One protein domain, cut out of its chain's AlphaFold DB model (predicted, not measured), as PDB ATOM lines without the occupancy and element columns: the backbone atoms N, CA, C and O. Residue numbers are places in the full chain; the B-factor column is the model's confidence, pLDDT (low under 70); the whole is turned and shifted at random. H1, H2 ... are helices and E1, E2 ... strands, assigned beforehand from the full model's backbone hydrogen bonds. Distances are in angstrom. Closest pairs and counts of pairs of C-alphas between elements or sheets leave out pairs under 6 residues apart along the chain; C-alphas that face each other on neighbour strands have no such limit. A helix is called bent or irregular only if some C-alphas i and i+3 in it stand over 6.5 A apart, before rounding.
ATOM      1  N   LYS A   2     333.928 354.894 297.623       61.69
ATOM      2  CA  LYS A   2     333.312 356.190 297.251       61.69
ATOM      3  C   LYS A   2     334.173 357.084 296.336       61.69
ATOM      4  O   LYS A   2     333.631 357.711 295.438       61.69
ATOM      5  N   GLU A   3     335.493 357.109 296.518       61.94
ATOM      6  CA  GLU A   3     336.396 357.948 295.703       61.94
ATOM      7  C   GLU A   3     336.511 357.484 294.245       61.94
ATOM      8  O   GLU A   3     336.533 358.312 293.342       61.94
ATOM      9  N   CYS A   4     336.495 356.168 294.005       63.47
ATOM     10  CA  CYS A   4     336.535 355.603 292.654       63.47
ATOM     11  C   CYS A   4     335.274 355.985 291.850       63.47
ATOM     12  O   CYS A   4     335.371 356.354 290.687       63.47
ATOM     13  N   SER A   5     334.101 356.008 292.503       74.62
ATOM     14  CA  SER A   5     332.844 356.476 291.887       74.62
ATOM     15  C   SER A   5     332.934 357.939 291.448       74.62
ATOM     16  O   SER A   5     332.572 358.270 290.326       74.62
ATOM     17  N   ALA A   6     333.489 358.808 292.299       82.12
ATOM     18  CA  ALA A   6     333.587 360.238 292.008       82.12
ATOM     19  C   ALA A   6     334.576 360.561 290.870       82.12
ATOM     20  O   ALA A   6     334.346 361.505 290.113       82.12
ATOM     21  N   VAL A   7     335.673 359.803 290.742       82.00
ATOM     22  CA  VAL A   7     336.618 359.947 289.617       82.00
ATOM     23  C   VAL A   7     335.953 359.535 288.305       82.00
ATOM     24  O   VAL A   7     336.035 360.288 287.336       82.00
ATOM     25  N   ASN A   8     335.247 358.401 288.298       83.25
ATOM     26  CA  ASN A   8     334.521 357.920 287.121       83.25
ATOM     27  C   ASN A   8     333.468 358.939 286.672       83.25
ATOM     28  O   ASN A   8     333.488 359.370 285.526       83.25
ATOM     29  N   GLU A   9     332.621 359.414 287.591       86.19
ATOM     30  CA  GLU A   9     331.563 360.389 287.293       86.19
ATOM     31  C   GLU A   9     332.111 361.692 286.690       86.19
ATOM     32  O   GLU A   9     331.542 362.235 285.741       86.19
ATOM     33  N   ARG A  10     333.237 362.200 287.211       87.44
ATOM     34  CA  ARG A  10     333.876 363.417 286.685       87.44
ATOM     35  C   ARG A  10     334.485 363.204 285.306       87.44
ATOM     36  O   ARG A  10     334.351 364.084 284.455       87.44
ATOM     37  N   LEU A  11     335.160 362.074 285.095       87.19
ATOM     38  CA  LEU A  11     335.755 361.747 283.802       87.19
ATOM     39  C   LEU A  11     334.669 361.549 282.740       87.19
ATOM     40  O   LEU A  11     334.766 362.130 281.662       87.19
ATOM     41  N   ASP A  12     333.611 360.809 283.069       88.00
ATOM     42  CA  ASP A  12     332.475 360.571 282.179       88.00
ATOM     43  C   ASP A  12     331.775 361.881 281.805       88.00
ATOM     44  O   ASP A  12     331.474 362.113 280.632       88.00
ATOM     45  N   TRP A  13     331.569 362.779 282.778       91.12
ATOM     46  CA  TRP A  13     331.029 364.112 282.512       91.12
ATOM     47  C   TRP A  13     331.933 364.916 281.572       91.12
ATOM     48  O   TRP A  13     331.441 365.474 280.593       91.12
ATOM     49  N   PHE A  14     333.243 364.946 281.830       89.69
ATOM     50  CA  PHE A  14     334.204 365.684 281.007       89.69
ATOM     51  C   PHE A  14     334.249 365.162 279.566       89.69
ATOM     52  O   PHE A  14     334.194 365.949 278.622       89.69
ATOM     53  N   ILE A  15     334.301 363.840 279.386       88.75
ATOM     54  CA  ILE A  15     334.262 363.194 278.069       88.75
ATOM     55  C   ILE A  15     332.943 363.513 277.356       88.75
ATOM     56  O   ILE A  15     332.943 363.847 276.171       88.75
ATOM     57  N   SER A  16     331.815 363.427 278.064       88.94
ATOM     58  CA  SER A  16     330.493 363.728 277.506       88.94
ATOM     59  C   SER A  16     330.378 365.190 277.056       88.94
ATOM     60  O   SER A  16     329.977 365.451 275.921       88.94
ATOM     61  N   ASP A  17     330.802 366.142 277.894       90.94
ATOM     62  CA  ASP A  17     330.812 367.576 277.571       90.94
ATOM     63  C   ASP A  17     331.755 367.882 276.395       90.94
ATOM     64  O   ASP A  17     331.362 368.581 275.460       90.94
ATOM     65  N   ALA A  18     332.956 367.293 276.369       88.88
ATOM     66  CA  ALA A  18     333.890 367.451 275.255       88.88
ATOM     67  C   ALA A  18     333.286 366.960 273.930       88.88
ATOM     68  O   ALA A  18     333.351 367.664 272.923       88.88
ATOM     69  N   ARG A  19     332.642 365.788 273.926       88.44
ATOM     70  CA  ARG A  19     331.978 365.235 272.734       88.44
ATOM     71  C   ARG A  19     330.771 366.057 272.290       88.44
ATOM     72  O   ARG A  19     330.514 366.149 271.094       88.44
ATOM     73  N   ALA A  20     330.040 366.653 273.230       88.50
ATOM     74  CA  ALA A  20     328.924 367.536 272.915       88.50
ATOM     75  C   ALA A  20     329.394 368.860 272.288       88.50
ATOM     76  O   ALA A  20     328.736 369.380 271.390       88.50
ATOM     77  N   ARG A  21     330.534 369.399 272.742       87.19
ATOM     78  CA  ARG A  21     331.107 370.656 272.224       87.19
ATOM     79  C   ARG A  21     331.852 370.489 270.907       87.19
ATOM     80  O   ARG A  21     331.847 371.411 270.096       87.19
ATOM     81  N   TYR A  22     332.474 369.334 270.703       86.38
ATOM     82  CA  TYR A  22     333.281 369.028 269.525       86.38
ATOM     83  C   TYR A  22     332.794 367.722 268.879       86.38
ATOM     84  O   TYR A  22     333.500 366.709 268.915       86.38
ATOM     85  N   PRO A  23     331.560 367.702 268.341       86.88
ATOM     86  CA  PRO A  23     331.029 366.513 267.698       86.88
ATOM     87  C   PRO A  23     331.800 366.225 266.411       86.88
ATOM     88  O   PRO A  23     332.026 367.111 265.589       86.88
ATOM     89  N   VAL A  24     332.163 364.960 266.224       87.31
ATOM     90  CA  VAL A  24     332.797 364.475 264.996       87.31
ATOM     91  C   VAL A  24     331.735 363.736 264.200       87.31
ATOM     92  O   VAL A  24     331.152 362.766 264.689       87.31
ATOM     93  N   ASP A  25     331.464 364.214 262.988       87.50
ATOM     94  CA  ASP A  25     330.547 363.542 262.072       87.50
ATOM     95  C   ASP A  25     331.074 362.136 261.751       87.50
ATOM     96  O   ASP A  25     332.270 361.944 261.521       87.50
ATOM     97  N   ALA A  26     330.177 361.151 261.700       87.38
ATOM     98  CA  ALA A  26     330.516 359.784 261.329       87.38
ATOM     99  C   ALA A  26     331.192 359.710 259.946       87.38
ATOM    100  O   ALA A  26     332.067 358.870 259.745       87.38
ATOM    101  N   ALA A  27     330.843 360.612 259.020       88.75
ATOM    102  CA  ALA A  27     331.474 360.704 257.703       88.75
ATOM    103  C   ALA A  27     332.962 361.099 257.762       88.75
ATOM    104  O   ALA A  27     333.723 360.752 256.860       88.75
ATOM    105  N   TRP A  28     333.381 361.794 258.826       90.88
ATOM    106  CA  TRP A  28     334.754 362.266 259.037       90.88
ATOM    107  C   TRP A  28     335.533 361.445 260.058       90.88
ATOM    108  O   TRP A  28     336.696 361.741 260.332       90.88
ATOM    109  N   LEU A  29     334.910 360.415 260.632       91.44
ATOM    110  CA  LEU A  29     335.527 359.582 261.655       91.44
ATOM    111  C   LEU A  29     336.874 358.987 261.212       91.44
ATOM    112  O   LEU A  29     337.800 358.998 262.028       91.44
ATOM    113  N   PRO A  30     337.053 358.547 259.949       93.62
ATOM    114  CA  PRO A  30     338.347 358.058 259.500       93.62
ATOM    115  C   PRO A  30     339.469 359.106 259.536       93.62
ATOM    116  O   PRO A  30     340.559 358.830 260.031       93.62
ATOM    117  N   GLN A  31     339.198 360.320 259.052       94.88
ATOM    118  CA  GLN A  31     340.155 361.426 259.037       94.88
ATOM    119  C   GLN A  31     340.429 361.930 260.454       94.88
ATOM    120  O   GLN A  31     341.578 362.150 260.829       94.88
ATOM    121  N   ALA A  32     339.383 362.045 261.272       94.62
ATOM    122  CA  ALA A  32     339.504 362.440 262.664       94.62
ATOM    123  C   ALA A  32     340.313 361.419 263.485       94.62
ATOM    124  O   ALA A  32     341.105 361.810 264.338       94.62
ATOM    125  N   TYR A  33     340.224 360.122 263.178       95.44
ATOM    126  CA  TYR A  33     341.112 359.123 263.773       95.44
ATOM    127  C   TYR A  33     342.584 359.360 263.406       95.44
ATOM    128  O   TYR A  33     343.447 359.345 264.283       95.44
ATOM    129  N   THR A  34     342.894 359.647 262.140       96.75
ATOM    130  CA  THR A  34     344.265 360.007 261.740       96.75
ATOM    131  C   THR A  34     344.737 361.288 262.433       96.75
ATOM    132  O   THR A  34     345.869 361.343 262.915       96.75
ATOM    133  N   CYS A  35     343.878 362.304 262.551       97.06
ATOM    134  CA  CYS A  35     344.165 363.520 263.313       97.06
ATOM    135  C   CYS A  35     344.473 363.221 264.789       97.06
ATOM    136  O   CYS A  35     345.404 363.808 265.343       97.06
ATOM    137  N   LEU A  36     343.754 362.278 265.408       96.00
ATOM    138  CA  LEU A  36     344.045 361.810 266.761       96.00
ATOM    139  C   LEU A  36     345.441 361.191 266.822       96.00
ATOM    140  O   LEU A  36     346.205 361.542 267.718       96.00
ATOM    141  N   LEU A  37     345.809 360.310 265.885       97.62
ATOM    142  CA  LEU A  37     347.147 359.707 265.853       97.62
ATOM    143  C   LEU A  37     348.245 360.764 265.679       97.62
ATOM    144  O   LEU A  37     349.218 360.762 266.431       97.62
ATOM    145  N   VAL A  38     348.079 361.705 264.746       98.00
ATOM    146  CA  VAL A  38     349.015 362.825 264.550       98.00
ATOM    147  C   VAL A  38     349.173 363.644 265.828       98.00
ATOM    148  O   VAL A  38     350.296 363.850 266.285       98.00
ATOM    149  N   SER A  39     348.064 364.034 266.458       97.38
ATOM    150  CA  SER A  39     348.078 364.797 267.710       97.38
ATOM    151  C   SER A  39     348.727 364.021 268.858       97.38
ATOM    152  O   SER A  39     349.533 364.568 269.608       97.38
ATOM    153  N   SER A  40     348.402 362.735 268.997       97.38
ATOM    154  CA  SER A  40     348.920 361.868 270.067       97.38
ATOM    155  C   SER A  40     350.419 361.641 269.934       97.38
ATOM    156  O   SER A  40     351.127 361.505 270.930       97.38
ATOM    157  N   THR A  41     350.906 361.614 268.693       97.69
ATOM    158  CA  THR A  41     352.309 361.362 268.382       97.69
ATOM    159  C   THR A  41     353.141 362.626 268.170       97.69
ATOM    160  O   THR A  41     354.342 362.527 267.908       97.69
ATOM    161  N   LYS A  42     352.507 363.805 268.240       97.25
ATOM    162  CA  LYS A  42     353.085 365.112 267.889       97.25
ATOM    163  C   LYS A  42     353.726 365.134 266.495       97.25
ATOM    164  O   LYS A  42     354.768 365.756 266.292       97.25
ATOM    165  N   ALA A  43     353.129 364.427 265.535       97.69
ATOM    166  CA  ALA A  43     353.577 364.493 264.149       97.69
ATOM    167  C   ALA A  43     353.366 365.897 263.584       97.69
ATOM    168  O   ALA A  43     352.312 366.505 263.784       97.69
ATOM    169  N   ARG A  44     354.388 366.415 262.898       97.38
ATOM    170  CA  ARG A  44     354.284 367.694 262.202       97.38
ATOM    171  C   ARG A  44     353.615 367.487 260.858       97.38
ATOM    172  O   ARG A  44     353.955 366.561 260.126       97.38
ATOM    173  N   VAL A  45     352.692 368.380 260.544       97.50
ATOM    174  CA  VAL A  45     351.931 368.388 259.296       97.50
ATOM    175  C   VAL A  45     351.806 369.818 258.794       97.50
ATOM    176  O   VAL A  45     351.881 370.785 259.558       97.50
ATOM    177  N   ARG A  46     351.608 369.977 257.491       97.44
ATOM    178  CA  ARG A  46     351.228 371.251 256.879       97.44
ATOM    179  C   ARG A  46     349.719 371.275 256.702       97.44
ATOM    180  O   ARG A  46     349.092 370.246 256.479       97.44
ATOM    181  N   GLY A  47     349.137 372.472 256.714       96.94
ATOM    182  CA  GLY A  47     347.704 372.634 256.452       96.94
ATOM    183  C   GLY A  47     347.276 372.058 255.098       96.94
ATOM    184  O   GLY A  47     346.176 371.534 254.987       96.94
ATOM    185  N   SER A  48     348.163 372.096 254.101       97.56
ATOM    186  CA  SER A  48     347.935 371.558 252.756       97.56
ATOM    187  C   SER A  48     348.072 370.039 252.637       97.56
ATOM    188  O   SER A  48     347.741 369.496 251.584       97.56
ATOM    189  N   ASP A  49     348.620 369.360 253.648       97.56
ATOM    190  CA  ASP A  49     348.869 367.922 253.567       97.56
ATOM    191  C   ASP A  49     347.537 367.167 253.611       97.56
ATOM    192  O   ASP A  49     346.645 367.502 254.396       97.56
ATOM    193  N   GLN A  50     347.405 366.154 252.753       97.31
ATOM    194  CA  GLN A  50     346.245 365.265 252.735       97.31
ATOM    195  C   GLN A  50     346.280 364.345 253.957       97.31
ATOM    196  O   GLN A  50     347.324 363.796 254.310       97.31
ATOM    197  N   ILE A  51     345.130 364.150 254.595       97.56
ATOM    198  CA  ILE A  51     344.989 363.236 255.725       97.56
ATOM    199  C   ILE A  51     344.920 361.813 255.175       97.56
ATOM    200  O   ILE A  51     343.910 361.401 254.601       97.56
ATOM    201  N   ALA A  52     345.997 361.052 255.366       95.38
ATOM    202  CA  ALA A  52     346.019 359.635 255.033       95.38
ATOM    203  C   ALA A  52     345.034 358.862 255.924       95.38
ATOM    204  O   ALA A  52     344.924 359.109 257.125       95.38
ATOM    205  N   VAL A  53     344.318 357.902 255.353       94.69
ATOM    206  CA  VAL A  53     343.343 357.076 256.074       94.69
ATOM    207  C   VAL A  53     343.698 355.613 255.879       94.69
ATOM    208  O   VAL A  53     344.228 355.237 254.836       94.69
ATOM    209  N   ASN A  54     343.388 354.780 256.872       94.19
ATOM    210  CA  ASN A  54     343.625 353.348 256.795       94.19
ATOM    211  C   ASN A  54     342.941 352.731 255.553       94.19
ATOM    212  O   ASN A  54     341.706 352.645 255.521       94.19
ATOM    213  N   PRO A  55     343.709 352.229 254.566       91.75
ATOM    214  CA  PRO A  55     343.137 351.682 253.338       91.75
ATOM    215  C   PRO A  55     342.293 350.423 253.589       91.75
ATOM    216  O   PRO A  55     341.392 350.119 252.809       91.75
ATOM    217  N   ALA A  56     342.525 349.708 254.697       91.38
ATOM    218  CA  ALA A  56     341.783 348.495 255.041       91.38
ATOM    219  C   ALA A  56     340.316 348.751 255.425       91.38
ATOM    220  O   ALA A  56     339.521 347.815 255.445       91.38
ATOM    221  N   TRP A  57     339.934 349.996 255.732       90.25
ATOM    222  CA  TRP A  57     338.551 350.307 256.091       90.25
ATOM    223  C   TRP A  57     337.589 350.270 254.905       90.25
ATOM    224  O   TRP A  57     336.385 350.157 255.128       90.25
ATOM    225  N   GLY A  58     338.090 350.341 253.665       82.94
ATOM    226  CA  GLY A  58     337.277 350.163 252.454       82.94
ATOM    227  C   GLY A  58     336.097 351.134 252.321       82.94
ATOM    228  O   GLY A  58     335.171 350.870 251.557       82.94
ATOM    229  N   VAL A  59     336.102 352.235 253.076       82.31
ATOM    230  CA  VAL A  59     335.048 353.249 253.049       82.31
ATOM    231  C   VAL A  59     335.338 354.280 251.957       82.31
ATOM    232  O   VAL A  59     336.497 354.664 251.783       82.31
ATOM    233  N   PRO A  60     334.321 354.760 251.219       81.81
ATOM    234  CA  PRO A  60     334.484 355.907 250.337       81.81
ATOM    235  C   PRO A  60     334.894 357.129 251.164       81.81
ATOM    236  O   PRO A  60     334.109 357.642 251.961       81.81
ATOM    237  N   ILE A  61     336.136 357.574 250.997       84.25
ATOM    238  CA  ILE A  61     336.702 358.699 251.740       84.25
ATOM    239  C   ILE A  61     336.757 359.892 250.803       84.25
ATOM    240  O   ILE A  61     337.385 359.829 249.747       84.25
ATOM    241  N   THR A  62     336.113 360.986 251.200       87.81
ATOM    242  CA  THR A  62     336.377 362.277 250.562       87.81
ATOM    243  C   THR A  62     337.748 362.747 251.051       87.81
ATOM    244  O   THR A  62     337.926 362.853 252.272       87.81
ATOM    245  N   PRO A  63     338.723 362.983 250.149       92.25
ATOM    246  CA  PRO A  63     340.021 363.518 250.536       92.25
ATOM    247  C   PRO A  63     339.842 364.811 251.332       92.25
ATOM    248  O   PRO A  63     338.992 365.633 250.994       92.25
ATOM    249  N   MET A  64     340.609 364.954 252.405       95.94
ATOM    250  CA  MET A  64     340.547 366.095 253.309       95.94
ATOM    251  C   MET A  64     341.967 366.435 253.735       95.94
ATOM    252  O   MET A  64     342.746 365.552 254.090       95.94
ATOM    253  N   THR A  65     342.293 367.715 253.723       97.75
ATOM    254  CA  THR A  65     343.545 368.264 254.238       97.75
ATOM    255  C   THR A  65     343.444 368.609 255.721       97.75
ATOM    256  O   THR A  65     342.350 368.774 256.265       97.75
ATOM    257  N   TYR A  66     344.580 368.802 256.395       97.75
ATOM    258  CA  TYR A  66     344.567 369.281 257.784       97.75
ATOM    259  C   TYR A  66     343.930 370.667 257.935       97.75
ATOM    260  O   TYR A  66     343.287 370.936 258.948       97.75
ATOM    261  N   GLN A  67     344.057 371.542 256.935       97.31
ATOM    262  CA  GLN A  67     343.380 372.837 256.935       97.31
ATOM    263  C   GLN A  67     341.856 372.678 256.848       97.31
ATOM    264  O   GLN A  67     341.133 373.339 257.590       97.31
ATOM    265  N   GLU A  68     341.355 371.782 255.997       96.88
ATOM    266  CA  GLU A  68     339.919 371.485 255.918       96.88
ATOM    267  C   GLU A  68     339.405 370.850 257.217       96.88
ATOM    268  O   GLU A  68     338.365 371.272 257.722       96.88
ATOM    269  N   ALA A  69     340.171 369.944 257.831       95.81
ATOM    270  CA  ALA A  69     339.829 369.356 259.126       95.81
ATOM    271  C   ALA A  69     339.658 370.409 260.240       95.81
ATOM    272  O   ALA A  69     338.801 370.260 261.115       95.81
ATOM    273  N   MET A  70     340.430 371.503 260.205       95.19
ATOM    274  CA  MET A  70     340.207 372.642 261.106       95.19
ATOM    275  C   MET A  70     338.879 373.343 260.824       95.19
ATOM    276  O   MET A  70     338.156 373.680 261.759       95.19
ATOM    277  N   THR A  71     338.541 373.563 259.548       93.75
ATOM    278  CA  THR A  71     337.272 374.211 259.173       93.75
ATOM    279  C   THR A  71     336.049 373.376 259.552       93.75
ATOM    280  O   THR A  71     334.985 373.937 259.802       93.75
ATOM    281  N   THR A  72     336.208 372.054 259.665       91.25
ATOM    282  CA  THR A  72     335.182 371.122 260.152       91.25
ATOM    283  C   THR A  72     335.275 370.849 261.656       91.25
ATOM    284  O   THR A  72     334.638 369.919 262.141       91.25
ATOM    285  N   SER A  73     336.061 371.631 262.405       91.25
ATOM    286  CA  SER A  73     336.204 371.530 263.864       91.25
ATOM    287  C   SER A  73     336.704 370.172 264.385       91.25
ATOM    288  O   SER A  73     336.432 369.818 265.531       91.25
ATOM    289  N   ILE A  74     337.459 369.412 263.582       92.81
ATOM    290  CA  ILE A  74     338.093 368.155 264.030       92.81
ATOM    291  C   ILE A  74     339.255 368.450 264.988       92.81
ATOM    292  O   ILE A  74     339.497 367.711 265.941       92.81
ATOM    293  N   GLY A  75     339.978 369.544 264.751       93.69
ATOM    294  CA  GLY A  75     341.101 369.968 265.578       93.69
ATOM    295  C   GLY A  75     341.637 371.334 265.166       93.69
ATOM    296  O   GLY A  75     340.978 372.090 264.454       93.69
ATOM    297  N   SER A  76     342.842 371.655 265.624       95.50
ATOM    298  CA  SER A  76     343.510 372.932 265.349       95.50
ATOM    299  C   SER A  76     344.965 372.709 264.949       95.50
ATOM    300  O   SER A  76     345.642 371.885 265.551       95.50
ATOM    301  N   LEU A  77     345.457 373.434 263.946       96.56
ATOM    302  CA  LEU A  77     346.869 373.429 263.563       96.56
ATOM    303  C   LEU A  77     347.563 374.647 264.174       96.56
ATOM    304  O   LEU A  77     347.148 375.778 263.922       96.56
ATOM    305  N   ASP A  78     348.632 374.425 264.932       96.12
ATOM    306  CA  ASP A  78     349.546 375.498 265.318       96.12
ATOM    307  C   ASP A  78     350.535 375.748 264.167       96.12
ATOM    308  O   ASP A  78     351.394 374.902 263.910       96.12
ATOM    309  N   PRO A  79     350.465 376.896 263.466       91.38
ATOM    310  CA  PRO A  79     351.330 377.159 262.320       91.38
ATOM    311  C   PRO A  79     352.806 377.325 262.706       91.38
ATOM    312  O   PRO A  79     353.672 377.164 261.851       91.38
ATOM    313  N   SER A  80     353.109 377.654 263.967       94.38
ATOM    314  CA  SER A  80     354.486 377.889 264.416       94.38
ATOM    315  C   SER A  80     355.253 376.588 264.652       94.38
ATOM    316  O   SER A  80     356.437 376.488 264.325       94.38
ATOM    317  N   SER A  81     354.569 375.571 265.176       94.06
ATOM    318  CA  SER A  81     355.132 374.244 265.414       94.06
ATOM    319  C   SER A  81     354.764 373.228 264.327       94.06
ATOM    320  O   SER A  81     355.411 372.190 264.217       94.06
ATOM    321  N   GLY A  82     353.752 373.499 263.503       96.00
ATOM    322  CA  GLY A  82     353.189 372.520 262.572       96.00
ATOM    323  C   GLY A  82     352.497 371.350 263.280       96.00
ATOM    324  O   GLY A  82     352.279 370.311 262.665       96.00
ATOM    325  N   LEU A  83     352.191 371.477 264.575       96.88
ATOM    326  CA  LEU A  83     351.505 370.442 265.339       96.88
ATOM    327  C   LEU A  83     349.997 370.570 265.156       96.88
ATOM    328  O   LEU A  83     349.419 371.635 265.380       96.88
ATOM    329  N   PHE A  84     349.356 369.462 264.791       97.25
ATOM    330  CA  PHE A  84     347.904 369.363 264.807       97.25
ATOM    331  C   PHE A  84     347.440 368.872 266.178       97.25
ATOM    332  O   PHE A  84     347.874 367.824 266.649       97.25
ATOM    333  N   LEU A  85     346.561 369.632 266.819       94.94
ATOM    334  CA  LEU A  85     346.029 369.372 268.146       94.94
ATOM    335  C   LEU A  85     344.576 368.930 268.038       94.94
ATOM    336  O   LEU A  85     343.716 369.671 267.555       94.94
ATOM    337  N   MET A  86     344.309 367.736 268.550       92.56
ATOM    338  CA  MET A  86     342.980 367.162 268.652       92.56
ATOM    339  C   MET A  86     342.728 366.718 270.097       92.56
ATOM    340  O   MET A  86     343.512 365.931 270.637       92.56
ATOM    341  N   PRO A  87     341.655 367.189 270.760       86.25
ATOM    342  CA  PRO A  87     341.373 366.786 272.131       86.25
ATOM    343  C   PRO A  87     340.999 365.301 272.180       86.25
ATOM    344  O   PRO A  87     339.917 364.915 271.739       86.25
ATOM    345  N   ALA A  88     341.867 364.464 272.750       86.06
ATOM    346  CA  ALA A  88     341.674 363.012 272.769       86.06
ATOM    347  C   ALA A  88     340.353 362.580 273.436       86.06
ATOM    348  O   ALA A  88     339.756 361.596 273.026       86.06
ATOM    349  N   ALA A  89     339.834 363.365 274.387       85.56
ATOM    350  CA  ALA A  89     338.547 363.112 275.046       85.56
ATOM    351  C   ALA A  89     337.327 363.128 274.100       85.56
ATOM    352  O   ALA A  89     336.264 362.627 274.460       85.56
ATOM    353  N   THR A  90     337.467 363.680 272.889       84.38
ATOM    354  CA  THR A  90     336.420 363.638 271.851       84.38
ATOM    355  C   THR A  90     336.314 362.267 271.179       84.38
ATOM    356  O   THR A  90     335.268 361.938 270.621       84.38
ATOM    357  N   PHE A  91     337.362 361.444 271.285       81.94
ATOM    358  CA  PHE A  91     337.450 360.103 270.723       81.94
ATOM    359  C   PHE A  91     337.618 359.077 271.840       81.94
ATOM    360  O   PHE A  91     338.686 358.926 272.423       81.94
ATOM    361  N   VAL A  92     336.553 358.328 272.115       80.69
ATOM    362  CA  VAL A  92     336.589 357.203 273.057       80.69
ATOM    363  C   VAL A  92     336.577 355.873 272.318       80.69
ATOM    364  O   VAL A  92     336.081 355.770 271.194       80.69
ATOM    365  N   ASP A  93     337.051 354.820 272.973       82.94
ATOM    366  CA  ASP A  93     337.092 353.468 272.404       82.94
ATOM    367  C   ASP A  93     335.720 353.012 271.887       82.94
ATOM    368  O   ASP A  93     335.616 352.332 270.874       82.94
ATOM    369  N   ALA A  94     334.624 353.414 272.542       79.00
ATOM    370  CA  ALA A  94     333.272 353.071 272.096       79.00
ATOM    371  C   ALA A  94     332.922 353.674 270.723       79.00
ATOM    372  O   ALA A  94     332.270 353.009 269.920       79.00
ATOM    373  N   THR A  95     333.364 354.905 270.441       71.62
ATOM    374  CA  THR A  95     333.101 355.588 269.163       71.62
ATOM    375  C   THR A  95     333.927 355.026 268.015       71.62
ATOM    376  O   THR A  95     333.505 355.098 266.868       71.62
ATOM    377  N   SER A  96     335.074 354.420 268.306       72.38
ATOM    378  CA  SER A  96     335.984 353.919 267.280       72.38
ATOM    379  C   SER A  96     335.641 352.495 266.807       72.38
ATOM    380  O   SER A  96     336.067 352.085 265.729       72.38
ATOM    381  N   ARG A  97     334.809 351.743 267.552       77.00
ATOM    382  CA  ARG A  97     334.463 350.334 267.249       77.00
ATOM    383  C   ARG A  97     333.913 350.099 265.847       77.00
ATOM    384  O   ARG A  97     334.085 349.000 265.331       77.00
ATOM    385  N   GLN A  98     333.288 351.108 265.240       77.50
ATOM    386  CA  GLN A  98     332.699 351.017 263.903       77.50
ATOM    387  C   GLN A  98     333.697 350.540 262.837       77.50
ATOM    388  O   GLN A  98     333.299 349.851 261.903       77.50
ATOM    389  N   HIS A  99     334.984 350.863 262.997       82.50
ATOM    390  CA  HIS A  99     336.017 350.543 262.013       82.50
ATOM    391  C   HIS A  99     337.149 349.666 262.560       82.50
ATOM    392  O   HIS A  99     338.156 349.494 261.882       82.50
ATOM    393  N   SER A 100     337.007 349.100 263.766       88.75
ATOM    394  CA  SER A 100     338.040 348.252 264.390       88.75
ATOM    395  C   SER A 100     339.453 348.855 264.256       88.75
ATOM    396  O   SER A 100     340.310 348.276 263.584       88.75
ATOM    397  N   PRO A 101     339.697 350.057 264.811       92.19
ATOM    398  CA  PRO A 101     340.957 350.760 264.620       92.19
ATOM    399  C   PRO A 101     342.132 349.936 265.166       92.19
ATOM    400  O   PRO A 101     341.972 349.222 266.159       92.19
ATOM    401  N   PRO A 102     343.326 350.067 264.566       94.38
ATOM    402  CA  PRO A 102     344.514 349.331 265.001       94.38
ATOM    403  C   PRO A 102     345.032 349.760 266.380       94.38
ATOM    404  O   PRO A 102     345.786 349.015 266.996       94.38
ATOM    405  N   ILE A 103     344.664 350.959 266.839       95.25
ATOM    406  CA  ILE A 103     345.026 351.523 268.144       95.25
ATOM    407  C   ILE A 103     343.773 352.159 268.741       95.25
ATOM    408  O   ILE A 103     343.136 352.986 268.077       95.25
ATOM    409  N   GLN A 104     343.413 351.793 269.968       93.00
ATOM    410  CA  GLN A 104     342.332 352.454 270.691       93.00
ATOM    411  C   GLN A 104     342.820 353.793 271.269       93.00
ATOM    412  O   GLN A 104     343.987 353.916 271.639       93.00
ATOM    413  N   PRO A 105     341.954 354.815 271.391       91.69
ATOM    414  CA  PRO A 105     342.313 356.055 272.078       91.69
ATOM    415  C   PRO A 105     342.926 355.839 273.471       91.69
ATOM    416  O   PRO A 105     343.903 356.506 273.812       91.69
ATOM    417  N   SER A 106     342.407 354.882 274.248       91.62
ATOM    418  CA  SER A 106     342.935 354.543 275.577       91.62
ATOM    419  C   SER A 106     344.351 353.947 275.562       91.62
ATOM    420  O   SER A 106     345.081 354.123 276.540       91.62
ATOM    421  N   ASP A 107     344.781 353.328 274.456       93.50
ATOM    422  CA  ASP A 107     346.143 352.802 274.301       93.50
ATOM    423  C   ASP A 107     347.182 353.934 274.212       93.50
ATOM    424  O   ASP A 107     348.316 353.767 274.650       93.50
ATOM    425  N   LEU A 108     346.802 355.098 273.666       94.81
ATOM    426  CA  LEU A 108     347.658 356.292 273.543       94.81
ATOM    427  C   LEU A 108     347.490 357.266 274.713       94.81
ATOM    428  O   LEU A 108     348.422 357.987 275.071       94.81
ATOM    429  N   HIS A 109     346.296 357.297 275.302       93.50
ATOM    430  CA  HIS A 109     345.906 358.226 276.358       93.50
ATOM    431  C   HIS A 109     345.331 357.446 277.539       93.50
ATOM    432  O   HIS A 109     344.117 357.475 277.762       93.50
ATOM    433  N   PRO A 110     346.174 356.764 278.337       90.62
ATOM    434  CA  PRO A 110     345.705 355.916 279.428       90.62
ATOM    435  C   PRO A 110     344.833 356.689 280.424       90.62
ATOM    436  O   PRO A 110     343.900 356.130 280.980       90.62
ATOM    437  N   PHE A 111     345.050 357.995 280.594       86.38
ATOM    438  CA  PHE A 111     344.250 358.868 281.460       86.38
ATOM    439  C   PHE A 111     342.783 359.060 281.015       86.38
ATOM    440  O   PHE A 111     341.990 359.597 281.784       86.38
ATOM    441  N   LEU A 112     342.403 358.618 279.809       85.88
ATOM    442  CA  LEU A 112     340.998 358.515 279.388       85.88
ATOM    443  C   LEU A 112     340.291 357.288 279.985       85.88
ATOM    444  O   LEU A 112     339.088 357.120 279.799       85.88
ATOM    445  N   SER A 113     341.019 356.443 280.715       83.25
ATOM    446  CA  SER A 113     340.477 355.352 281.515       83.25
ATOM    447  C   SER A 113     340.526 355.716 282.995       83.25
ATOM    448  O   SER A 113     341.589 355.992 283.559       83.25
ATOM    449  N   ALA A 114     339.375 355.664 283.660       78.88
ATOM    450  CA  ALA A 114     339.308 355.943 285.088       78.88
ATOM    451  C   ALA A 114     340.095 354.912 285.925       78.88
ATOM    452  O   ALA A 114     340.746 355.257 286.915       78.88
ATOM    453  N   ASP A 115     340.137 353.659 285.461       78.88
ATOM    454  CA  ASP A 115     340.965 352.603 286.048       78.88
ATOM    455  C   ASP A 115     342.457 352.920 285.964       78.88
ATOM    456  O   ASP A 115     343.220 352.515 286.841       78.88
ATOM    457  N   ALA A 116     342.894 353.610 284.911       79.94
ATOM    458  CA  ALA A 116     344.272 354.058 284.820       79.94
ATOM    459  C   ALA A 116     344.507 355.229 285.775       79.94
ATOM    460  O   ALA A 116     345.445 355.160 286.559       79.94
ATOM    461  N   LEU A 117     343.635 356.248 285.785       80.56
ATOM    462  CA  LEU A 117     343.780 357.431 286.649       80.56
ATOM    463  C   LEU A 117     343.962 357.074 288.127       80.56
ATOM    464  O   LEU A 117     344.829 357.635 288.792       80.56
ATOM    465  N   THR A 118     343.194 356.108 288.632       79.50
ATOM    466  CA  THR A 118     343.302 355.656 290.032       79.50
ATOM    467  C   THR A 118     344.616 354.941 290.347       79.50
ATOM    468  O   THR A 118     344.998 354.847 291.512       79.50
ATOM    469  N   LYS A 119     345.328 354.457 289.324       79.94
ATOM    470  CA  LYS A 119     346.606 353.752 289.451       79.94
ATOM    471  C   LYS A 119     347.815 354.663 289.246       79.94
ATOM    472  O   LYS A 119     348.907 354.231 289.568       79.94
TER     473      LYS A 119
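This is residues 2 to 119 of the 311 residues of the protein "Bodo-specific multi-copy gene family, putative" of Bodo saltans (UniProt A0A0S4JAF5). Look for a small body built round the helix H2, with one long helix, H1, reaching away from it along the longest axis, while the last residues run back towards H1 through the short helix H6. In the body, the hairpin E1 E2 packs with E2 on the later part of H2, H3 sits next to E1, H4 and H5 lie near H2, and the long loop of residues 42 to 65 goes round the end away from the start of H1. The printed part has 118 residues, with six named helices and two named strands in the order H1 H2 H3 E1 E2 H4 H5 H6; the two-strand sheet is antiparallel, and the class is mostly helix. It is compact, with a radius of gyration of the C-alphas of 14.9 A and spans of 49 by 35 by 23 A.

Start at the hairpin of E1, residues 76 to 78, and E2, residues 83 to 85: they are antiparallel at 151 degrees, with N 76 and O 85 at 2.9 A and N 85 and O 76 at 2.7 A, within hydrogen-bond range. Next find H2, residues 26 to 41, whose closest C-alphas to E2 are those of Ser 39 and Leu 85, 5.0 A apart. H2 has a kink of 29 degrees near residue 33 and is irregular, with C-alphas 27 and 30 at 7.6 A. H3, residues 66 to 71, comes closest to E1 at the C-alphas of Met 70 and Ser 76, 5.4 A. With residues 31 to 35 alone, H2 only just touches H3, with 3 pairs of C-alphas within 8 A, the closest those of Ala 32 and Ala 69 at 7.8 A; they run opposite ways at a steep tilt of 56 degrees. H4, residues 93 to 99, is irregular, only just, with C-alphas 95 and 98 at 7.0 A; it is close to H2 but not clearly touching, the closest C-alphas being those of Leu 29 and Ser 96, 8.0 A. H5, residues 105 to 108, is also close to H2 but not clearly touching, at the C-alphas of Ser 40 and Leu 108, 6.7 A. H1, residues 2 to 21, only just touches H6, residues 114 to 117, with its residues 7 to 11 alone and 3 pairs of C-alphas within 8 A; the closest are those of Asn 8 and Ala 114, 5.6 A. H1 and H2 are apart. Every O i to N i+4 pair is within hydrogen-bond range in H1 and H3; H2 has 10 of 12, H4 has 1 of 3 beside 2 of 4 O i to N i+3 pairs, and H5 and H6 are too short for such a pair.

Find C-alpha 2 at (333.312, 356.190, 297.251); from there H1 runs 29.0 A to C-alpha 21. H2 runs 23.0 A from C-alpha 26 at (330.516, 359.784, 261.329), H4 10.8 A and H3 8.9 A. H6 ends at C-alpha 117, at (343.780, 357.431, 286.649).

The C-alphas of Lys 2 and Ser 48, the two farthest apart, are 49.3 A from each other. The printed part has no cut, and the link from H2 to H3, 24 residues, is long. Mean pLDDT of the printed part is 89.4; residues 2 to 4 are under 70.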